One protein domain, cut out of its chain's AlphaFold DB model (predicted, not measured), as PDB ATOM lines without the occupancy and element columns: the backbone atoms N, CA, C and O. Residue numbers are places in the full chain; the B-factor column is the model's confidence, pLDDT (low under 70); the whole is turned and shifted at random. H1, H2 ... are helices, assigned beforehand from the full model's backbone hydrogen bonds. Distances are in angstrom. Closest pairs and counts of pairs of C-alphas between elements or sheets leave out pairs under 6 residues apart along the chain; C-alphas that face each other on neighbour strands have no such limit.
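What this domain is: This is residues 146 to 200 of the 200 residues of an uncharacterized protein of Candidatus Micropelagos thuwalensis (UniProt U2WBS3). This is a helical hairpin of two long helices, H1 and H2, which fold back on each other at a modest angle, with a short third helix, H3, packed crosswise on the middle of H1. The loop of the hairpin sticks out at one end with residues 167 to 174, and the beginning of H1 makes the other end. The printed part has 55 residues with three named helices, in the order H1, H2, H3, and no named strand; the class is all helix. It is compact, with a radius of gyration of the C-alphas of 11.4 A, and its outline is a rod spanning 37 by 16 by 16 A.

How they stand to each other: Begin with the longest helix, H1, residues 146 to 165, and look at Lys 154. Its C-alpha is 4.8 A from that of Ser 187, the closest pair between H1 and H2, residues 173 to 188. H1 and H2 touch, with 16 pairs of C-alphas within 8 A, and form a helical hairpin. They run opposite ways at a shallow tilt of 33 degrees, only just short of steep. Next find Ile 157, whose C-alpha is 4.7 A from that of Tyr 198, the closest pair between H1 and H3, residues 192 to 198. H1 touches H3 with residues 156 to 161 alone, and the two run the same way at a steep tilt of 64 degrees. H2 and H3 are close but not clearly touching: their closest C-alphas, those of Ile 186 and Asp 194, are 7.1 A apart. In H1, H2 and H3 every O i to N i+4 pair is within hydrogen-bond range.

Where its parts are: Find C-alpha 146 at (144.482, 179.667, 155.978); from there H1 runs 28.6 A to C-alpha 165 at (168.714, 184.774, 141.746). H2 begins at C-alpha 173 and runs 22.7 A to C-alpha 188. H3 has seven residues and ends with Tyr 198, whose C-alpha is at (163.115, 182.457, 150.998).

The domain as a whole: Look at Lys 146 and Asp 172 for the two C-alphas farthest apart, 37.2 A. The printed part has no cut and ends at Asn 200, the chain's last residue. The link from H1 to H2, with 7 residues between them, is short, and the link from H2 to H3, with 3, is tight. Without residues 167 to 174, which stand free, the body spans 34 by 17 by 15 A. The mean pLDDT of the printed part is 86.0; you will find values under 70 at residues 168 to 170 and at residue 200.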
ATOM      1  N   LYS A 146     143.412 180.632 156.239       78.00
ATOM      2  CA  LYS A 146     144.482 179.667 155.978       78.00
ATOM      3  C   LYS A 146     144.951 179.679 154.519       78.00
ATOM      4  O   LYS A 146     146.141 179.524 154.275       78.00
ATOM      5  N   GLU A 147     144.036 179.820 153.565       78.69
ATOM      6  CA  GLU A 147     144.374 179.924 152.140       78.69
ATOM      7  C   GLU A 147     145.021 181.268 151.813       78.69
ATOM      8  O   GLU A 147     145.954 181.297 151.020       78.69
ATOM      9  N   VAL A 148     144.585 182.357 152.453       81.19
ATOM     10  CA  VAL A 148     145.239 183.669 152.327       81.19
ATOM     11  C   VAL A 148     146.682 183.587 152.819       81.19
ATOM     12  O   VAL A 148     147.591 183.927 152.071       81.19
ATOM     13  N   LEU A 149     146.903 183.043 154.019       84.12
ATOM     14  CA  LEU A 149     148.248 182.866 154.575       84.12
ATOM     15  C   LEU A 149     149.127 181.945 153.711       84.12
ATOM     16  O   LEU A 149     150.316 182.204 153.553       84.12
ATOM     17  N   ASP A 150     148.558 180.885 153.126       85.06
ATOM     18  CA  ASP A 150     149.276 180.007 152.190       85.06
ATOM     19  C   ASP A 150     149.634 180.734 150.882       85.06
ATOM     20  O   ASP A 150     150.721 180.532 150.350       85.06
ATOM     21  N   ILE A 151     148.763 181.603 150.361       85.25
ATOM     22  CA  ILE A 151     149.067 182.436 149.188       85.25
ATOM     23  C   ILE A 151     150.187 183.428 149.517       85.25
ATOM     24  O   ILE A 151     151.170 183.481 148.781       85.25
ATOM     25  N   GLU A 152     150.078 184.150 150.633       87.50
ATOM     26  CA  GLU A 152     151.076 185.131 151.078       87.50
ATOM     27  C   GLU A 152     152.452 184.486 151.295       87.50
ATOM     28  O   GLU A 152     153.458 185.000 150.806       87.50
ATOM     29  N   GLU A 153     152.516 183.317 151.946       87.00
ATOM     30  CA  GLU A 153     153.768 182.570 152.126       87.00
ATOM     31  C   GLU A 153     154.394 182.201 150.770       87.00
ATOM     32  O   GLU A 153     155.604 182.340 150.560       87.00
ATOM     33  N   LYS A 154     153.580 181.743 149.814       89.75
ATOM     34  CA  LYS A 154     154.058 181.359 148.479       89.75
ATOM     35  C   LYS A 154     154.524 182.563 147.665       89.75
ATOM     36  O   LYS A 154     155.507 182.441 146.930       89.75
ATOM     37  N   GLU A 155     153.851 183.703 147.771       90.44
ATOM     38  CA  GLU A 155     154.275 184.946 147.120       90.44
ATOM     39  C   GLU A 155     155.594 185.456 147.707       90.44
ATOM     40  O   GLU A 155     156.535 185.688 146.948       90.44
ATOM     41  N   ALA A 156     155.730 185.480 149.036       90.31
ATOM     42  CA  ALA A 156     156.974 185.862 149.704       90.31
ATOM     43  C   ALA A 156     158.159 184.978 149.271       90.31
ATOM     44  O   ALA A 156     159.212 185.476 148.870       90.31
ATOM     45  N   ILE A 157     157.968 183.653 149.241       91.56
ATOM     46  CA  ILE A 157     158.987 182.703 148.767       91.56
ATOM     47  C   ILE A 157     159.352 182.948 147.297       91.56
ATOM     48  O   ILE A 157     160.519 182.815 146.915       91.56
ATOM     49  N   PHE A 158     158.371 183.277 146.453       93.88
ATOM     50  CA  PHE A 158     158.620 183.583 145.047       93.88
ATOM     51  C   PHE A 158     159.494 184.831 144.902       93.88
ATOM     52  O   PHE A 158     160.521 184.769 144.221       93.88
ATOM     53  N   ASP A 159     159.118 185.922 145.561       90.94
ATOM     54  CA  ASP A 159     159.802 187.210 145.464       90.94
ATOM     55  C   ASP A 159     161.226 187.133 146.013       90.94
ATOM     56  O   ASP A 159     162.182 187.536 145.342       90.94
ATOM     57  N   ASN A 160     161.410 186.503 147.169       92.94
ATOM     58  CA  ASN A 160     162.729 186.321 147.767       92.94
ATOM     59  C   ASN A 160     163.632 185.396 146.942       92.94
ATOM     60  O   ASN A 160     164.831 185.655 146.795       92.94
ATOM     61  N   CYS A 161     163.074 184.346 146.330       92.69
ATOM     62  CA  CYS A 161     163.812 183.526 145.368       92.69
ATOM     63  C   CYS A 161     164.261 184.348 144.154       92.69
ATOM     64  O   CYS A 161     165.401 184.223 143.697       92.69
ATOM     65  N   VAL A 162     163.382 185.208 143.640       91.06
ATOM     66  CA  VAL A 162     163.662 186.081 142.500       91.06
ATOM     67  C   VAL A 162     164.787 187.061 142.822       91.06
ATOM     68  O   VAL A 162     165.736 187.161 142.043       91.06
ATOM     69  N   VAL A 163     164.720 187.730 143.974       89.06
ATOM     70  CA  VAL A 163     165.750 188.668 144.444       89.06
ATOM     71  C   VAL A 163     167.088 187.956 144.650       89.06
ATOM     72  O   VAL A 163     168.126 188.472 144.243       89.06
ATOM     73  N   SER A 164     167.077 186.739 145.201       87.62
ATOM     74  CA  SER A 164     168.292 185.941 145.397       87.62
ATOM     75  C   SER A 164     168.958 185.523 144.081       87.62
ATOM     76  O   SER A 164     170.186 185.528 143.991       87.62
ATOM     77  N   LEU A 165     168.177 185.163 143.056       85.50
ATOM     78  CA  LEU A 165     168.714 184.774 141.746       85.50
ATOM     79  C   LEU A 165     169.088 185.974 140.871       85.50
ATOM     80  O   LEU A 165     169.906 185.836 139.964       85.50
ATOM     81  N   MET A 166     168.487 187.138 141.109       84.19
ATOM     82  CA  MET A 166     168.691 188.350 140.314       84.19
ATOM     83  C   MET A 166     168.955 189.563 141.221       84.19
ATOM     84  O   MET A 166     168.159 190.503 141.230       84.19
ATOM     85  N   PRO A 167     170.084 189.584 141.958       71.00
ATOM     86  CA  PRO A 167     170.398 190.674 142.886       71.00
ATOM     87  C   PRO A 167     170.659 192.010 142.170       71.00
ATOM     88  O   PRO A 167     170.469 193.074 142.756       71.00
ATOM     89  N   ASN A 168     171.044 191.969 140.887       69.69
ATOM     90  CA  ASN A 168     171.259 193.144 140.043       69.69
ATOM     91  C   ASN A 168     170.176 193.234 138.957       69.69
ATOM     92  O   ASN A 168     169.906 192.265 138.253       69.69
ATOM     93  N   LYS A 169     169.582 194.425 138.782       65.06
ATOM     94  CA  LYS A 169     168.424 194.672 137.893       65.06
ATOM     95  C   LYS A 169     168.694 194.464 136.391       65.06
ATOM     96  O   LYS A 169     167.748 194.483 135.607       65.06
ATOM     97  N   LEU A 170     169.952 194.282 135.988       67.62
ATOM     98  CA  LEU A 170     170.358 194.067 134.600       67.62
ATOM     99  C   LEU A 170     170.769 192.608 134.407       67.62
ATOM    100  O   LEU A 170     171.903 192.222 134.679       67.62
ATOM    101  N   VAL A 171     169.822 191.805 133.935       75.44
ATOM    102  CA  VAL A 171     170.040 190.423 133.504       75.44
ATOM    103  C   VAL A 171     169.413 190.230 132.130       75.44
ATOM    104  O   VAL A 171     168.435 190.899 131.788       75.44
ATOM    105  N   ASP A 172     169.976 189.314 131.348       84.25
ATOM    106  CA  ASP A 172     169.427 188.954 130.046       84.25
ATOM    107  C   ASP A 172     167.982 188.411 130.154       84.25
ATOM    108  O   ASP A 172     167.571 187.844 131.178       84.25
ATOM    109  N   LYS A 173     167.195 188.595 129.087       82.50
ATOM    110  CA  LYS A 173     165.776 188.225 129.030       82.50
ATOM    111  C   LYS A 173     165.555 186.726 129.256       82.50
ATOM    112  O   LYS A 173     164.607 186.362 129.960       82.50
ATOM    113  N   ASP A 174     166.421 185.872 128.721       84.69
ATOM    114  CA  ASP A 174     166.282 184.420 128.833       84.69
ATOM    115  C   ASP A 174     166.644 183.942 130.240       84.69
ATOM    116  O   ASP A 174     165.960 183.086 130.817       84.69
ATOM    117  N   TYR A 175     167.650 184.572 130.851       85.50
ATOM    118  CA  TYR A 175     167.997 184.330 132.249       85.50
ATOM    119  C   TYR A 175     166.846 184.710 133.188       85.50
ATOM    120  O   TYR A 175     166.449 183.907 134.036       85.50
ATOM    121  N   LYS A 176     166.236 185.886 132.985       85.88
ATOM    122  CA  LYS A 176     165.076 186.344 133.765       85.88
ATOM    123  C   LYS A 176     163.897 185.377 133.667       85.88
ATOM    124  O   LYS A 176     163.297 185.017 134.680       85.88
ATOM    125  N   ALA A 177     163.574 184.924 132.457       86.38
ATOM    126  CA  ALA A 177     162.488 183.972 132.234       86.38
ATOM    127  C   ALA A 177     162.754 182.616 132.913       86.38
ATOM    128  O   ALA A 177     161.840 182.013 133.487       86.38
ATOM    129  N   SER A 178     164.004 182.147 132.884       89.69
ATOM    130  CA  SER A 178     164.431 180.923 133.566       89.69
ATOM    131  C   SER A 178     164.332 181.049 135.091       89.69
ATOM    132  O   SER A 178     163.747 180.180 135.746       89.69
ATOM    133  N   ALA A 179     164.807 182.165 135.657       88.69
ATOM    134  CA  ALA A 179     164.729 182.455 137.088       88.69
ATOM    135  C   ALA A 179     163.275 182.490 137.582       88.69
ATOM    136  O   ALA A 179     162.933 181.797 138.540       88.69
ATOM    137  N   PHE A 180     162.382 183.183 136.870       91.25
ATOM    138  CA  PHE A 180     160.949 183.200 137.189       91.25
ATOM    139  C   PHE A 180     160.312 181.813 137.131       91.25
ATOM    140  O   PHE A 180     159.535 181.450 138.015       91.25
ATOM    141  N   ARG A 181     160.649 180.995 136.127       91.88
ATOM    142  CA  ARG A 181     160.130 179.624 136.030       91.88
ATOM    143  C   ARG A 181     160.591 178.768 137.209       91.88
ATOM    144  O   ARG A 181     159.794 178.005 137.756       91.88
ATOM    145  N   LYS A 182     161.855 178.914 137.614       92.50
ATOM    146  CA  LYS A 182     162.437 178.204 138.757       92.50
ATOM    147  C   LYS A 182     161.786 178.632 140.071       92.50
ATOM    148  O   LYS A 182     161.293 177.768 140.791       92.50
ATOM    149  N   CYS A 183     161.698 179.932 140.340       92.19
ATOM    150  CA  CYS A 183     161.085 180.443 141.566       92.19
ATOM    151  C   CYS A 183     159.598 180.107 141.655       92.19
ATOM    152  O   CYS A 183     159.133 179.708 142.714       92.19
ATOM    153  N   ARG A 184     158.865 180.127 140.535       93.81
ATOM    154  CA  ARG A 184     157.455 179.701 140.500       93.81
ATOM    155  C   ARG A 184     157.280 178.217 140.819       93.81
ATOM    156  O   ARG A 184     156.246 177.818 141.343       93.81
ATOM    157  N   LYS A 185     158.256 177.375 140.468       93.62
ATOM    158  CA  LYS A 185     158.230 175.951 140.826       93.62
ATOM    159  C   LYS A 185     158.504 175.759 142.320       93.62
ATOM    160  O   LYS A 185     157.834 174.939 142.935       93.62
ATOM    161  N   ILE A 186     159.443 176.528 142.872       89.31
ATOM    162  CA  ILE A 186     159.794 176.508 144.298       89.31
ATOM    163  C   ILE A 186     158.614 176.994 145.146       89.31
ATOM    164  O   ILE A 186     158.191 176.280 146.044       89.31
ATOM    165  N   SER A 187     158.018 178.143 144.821       91.88
ATOM    166  CA  SER A 187     156.911 178.695 145.607       91.88
ATOM    167  C   SER A 187     155.646 177.843 145.581       91.88
ATOM    168  O   SER A 187     154.907 177.821 146.550       91.88
ATOM    169  N   LYS A 188     155.375 177.086 144.511       91.31
ATOM    170  CA  LYS A 188     154.190 176.209 144.467       91.31
ATOM    171  C   LYS A 188     154.242 175.058 145.473       91.31
ATOM    172  O   LYS A 188     153.189 174.622 145.932       91.31
ATOM    173  N   ALA A 189     155.434 174.549 145.768       89.38
ATOM    174  CA  ALA A 189     155.647 173.424 146.671       89.38
ATOM    175  C   ALA A 189     157.013 173.568 147.368       89.38
ATOM    176  O   ALA A 189     157.946 172.825 147.043       89.38
ATOM    177  N   PRO A 190     157.158 174.544 148.283       87.62
ATOM    178  CA  PRO A 190     158.442 174.851 148.891       87.62
ATOM    179  C   PRO A 190     158.868 173.719 149.819       87.62
ATOM    180  O   PRO A 190     158.102 173.257 150.669       87.62
ATOM    181  N   THR A 191     160.111 173.268 149.669       90.81
ATOM    182  CA  THR A 191     160.699 172.332 150.626       90.81
ATOM    183  C   THR A 191     160.991 173.039 151.948       90.81
ATOM    184  O   THR A 191     161.013 174.267 152.023       90.81
ATOM    185  N   PHE A 192     161.288 172.267 152.996       90.06
ATOM    186  CA  PHE A 192     161.738 172.812 154.280       90.06
ATOM    187  C   PHE A 192     162.869 173.848 154.122       90.06
ATOM    188  O   PHE A 192     162.824 174.921 154.717       90.06
ATOM    189  N   TRP A 193     163.853 173.562 153.263       89.94
ATOM    190  CA  TRP A 193     164.982 174.463 153.028       89.94
ATOM    191  C   TRP A 193     164.615 175.697 152.211       89.94
ATOM    192  O   TRP A 193     165.191 176.758 152.439       89.94
ATOM    193  N   ASP A 194     163.660 175.584 151.289       88.25
ATOM    194  CA  ASP A 194     163.180 176.735 150.523       88.25
ATOM    195  C   ASP A 194     162.430 177.718 151.424       88.25
ATOM    196  O   ASP A 194     162.648 178.921 151.311       88.25
ATOM    197  N   LYS A 195     161.624 177.211 152.369       87.44
ATOM    198  CA  LYS A 195     160.959 178.044 153.382       87.44
ATOM    199  C   LYS A 195     161.967 178.791 154.252       87.44
ATOM    200  O   LYS A 195     161.814 179.982 154.470       87.44
ATOM    201  N   ILE A 196     163.037 178.129 154.696       88.75
ATOM    202  CA  ILE A 196     164.097 178.796 155.473       88.75
ATOM    203  C   ILE A 196     164.828 179.845 154.633       88.75
ATOM    204  O   ILE A 196     165.152 180.923 155.123       88.75
ATOM    205  N   ARG A 197     165.138 179.519 153.376       86.06
ATOM    206  CA  ARG A 197     165.960 180.373 152.517       86.06
ATOM    207  C   ARG A 197     165.206 181.589 151.981       86.06
ATOM    208  O   ARG A 197     165.834 182.623 151.787       86.06
ATOM    209  N   TYR A 198     163.912 181.450 151.703       87.44
ATOM    210  CA  TYR A 198     163.115 182.457 150.998       87.44
ATOM    211  C   TYR A 198     161.846 182.889 151.748       87.44
ATOM    212  O   TYR A 198     161.121 183.731 151.241       87.44
ATOM    213  N   GLY A 199     161.531 182.329 152.916       77.38
ATOM    214  CA  GLY A 199     160.310 182.656 153.668       77.38
ATOM    215  C   GLY A 199     160.417 183.857 154.615       77.38
ATOM    216  O   GLY A 199     159.462 184.098 155.344       77.38
ATOM    217  N   ASN A 200     161.555 184.565 154.633       63.94
ATOM    218  CA  ASN A 200     161.796 185.758 155.461       63.94
ATOM    219  C   ASN A 200     161.724 187.045 154.650       63.94
ATOM    220  O   ASN A 200     162.400 187.089 153.599       63.94
TER     221      ASN A 200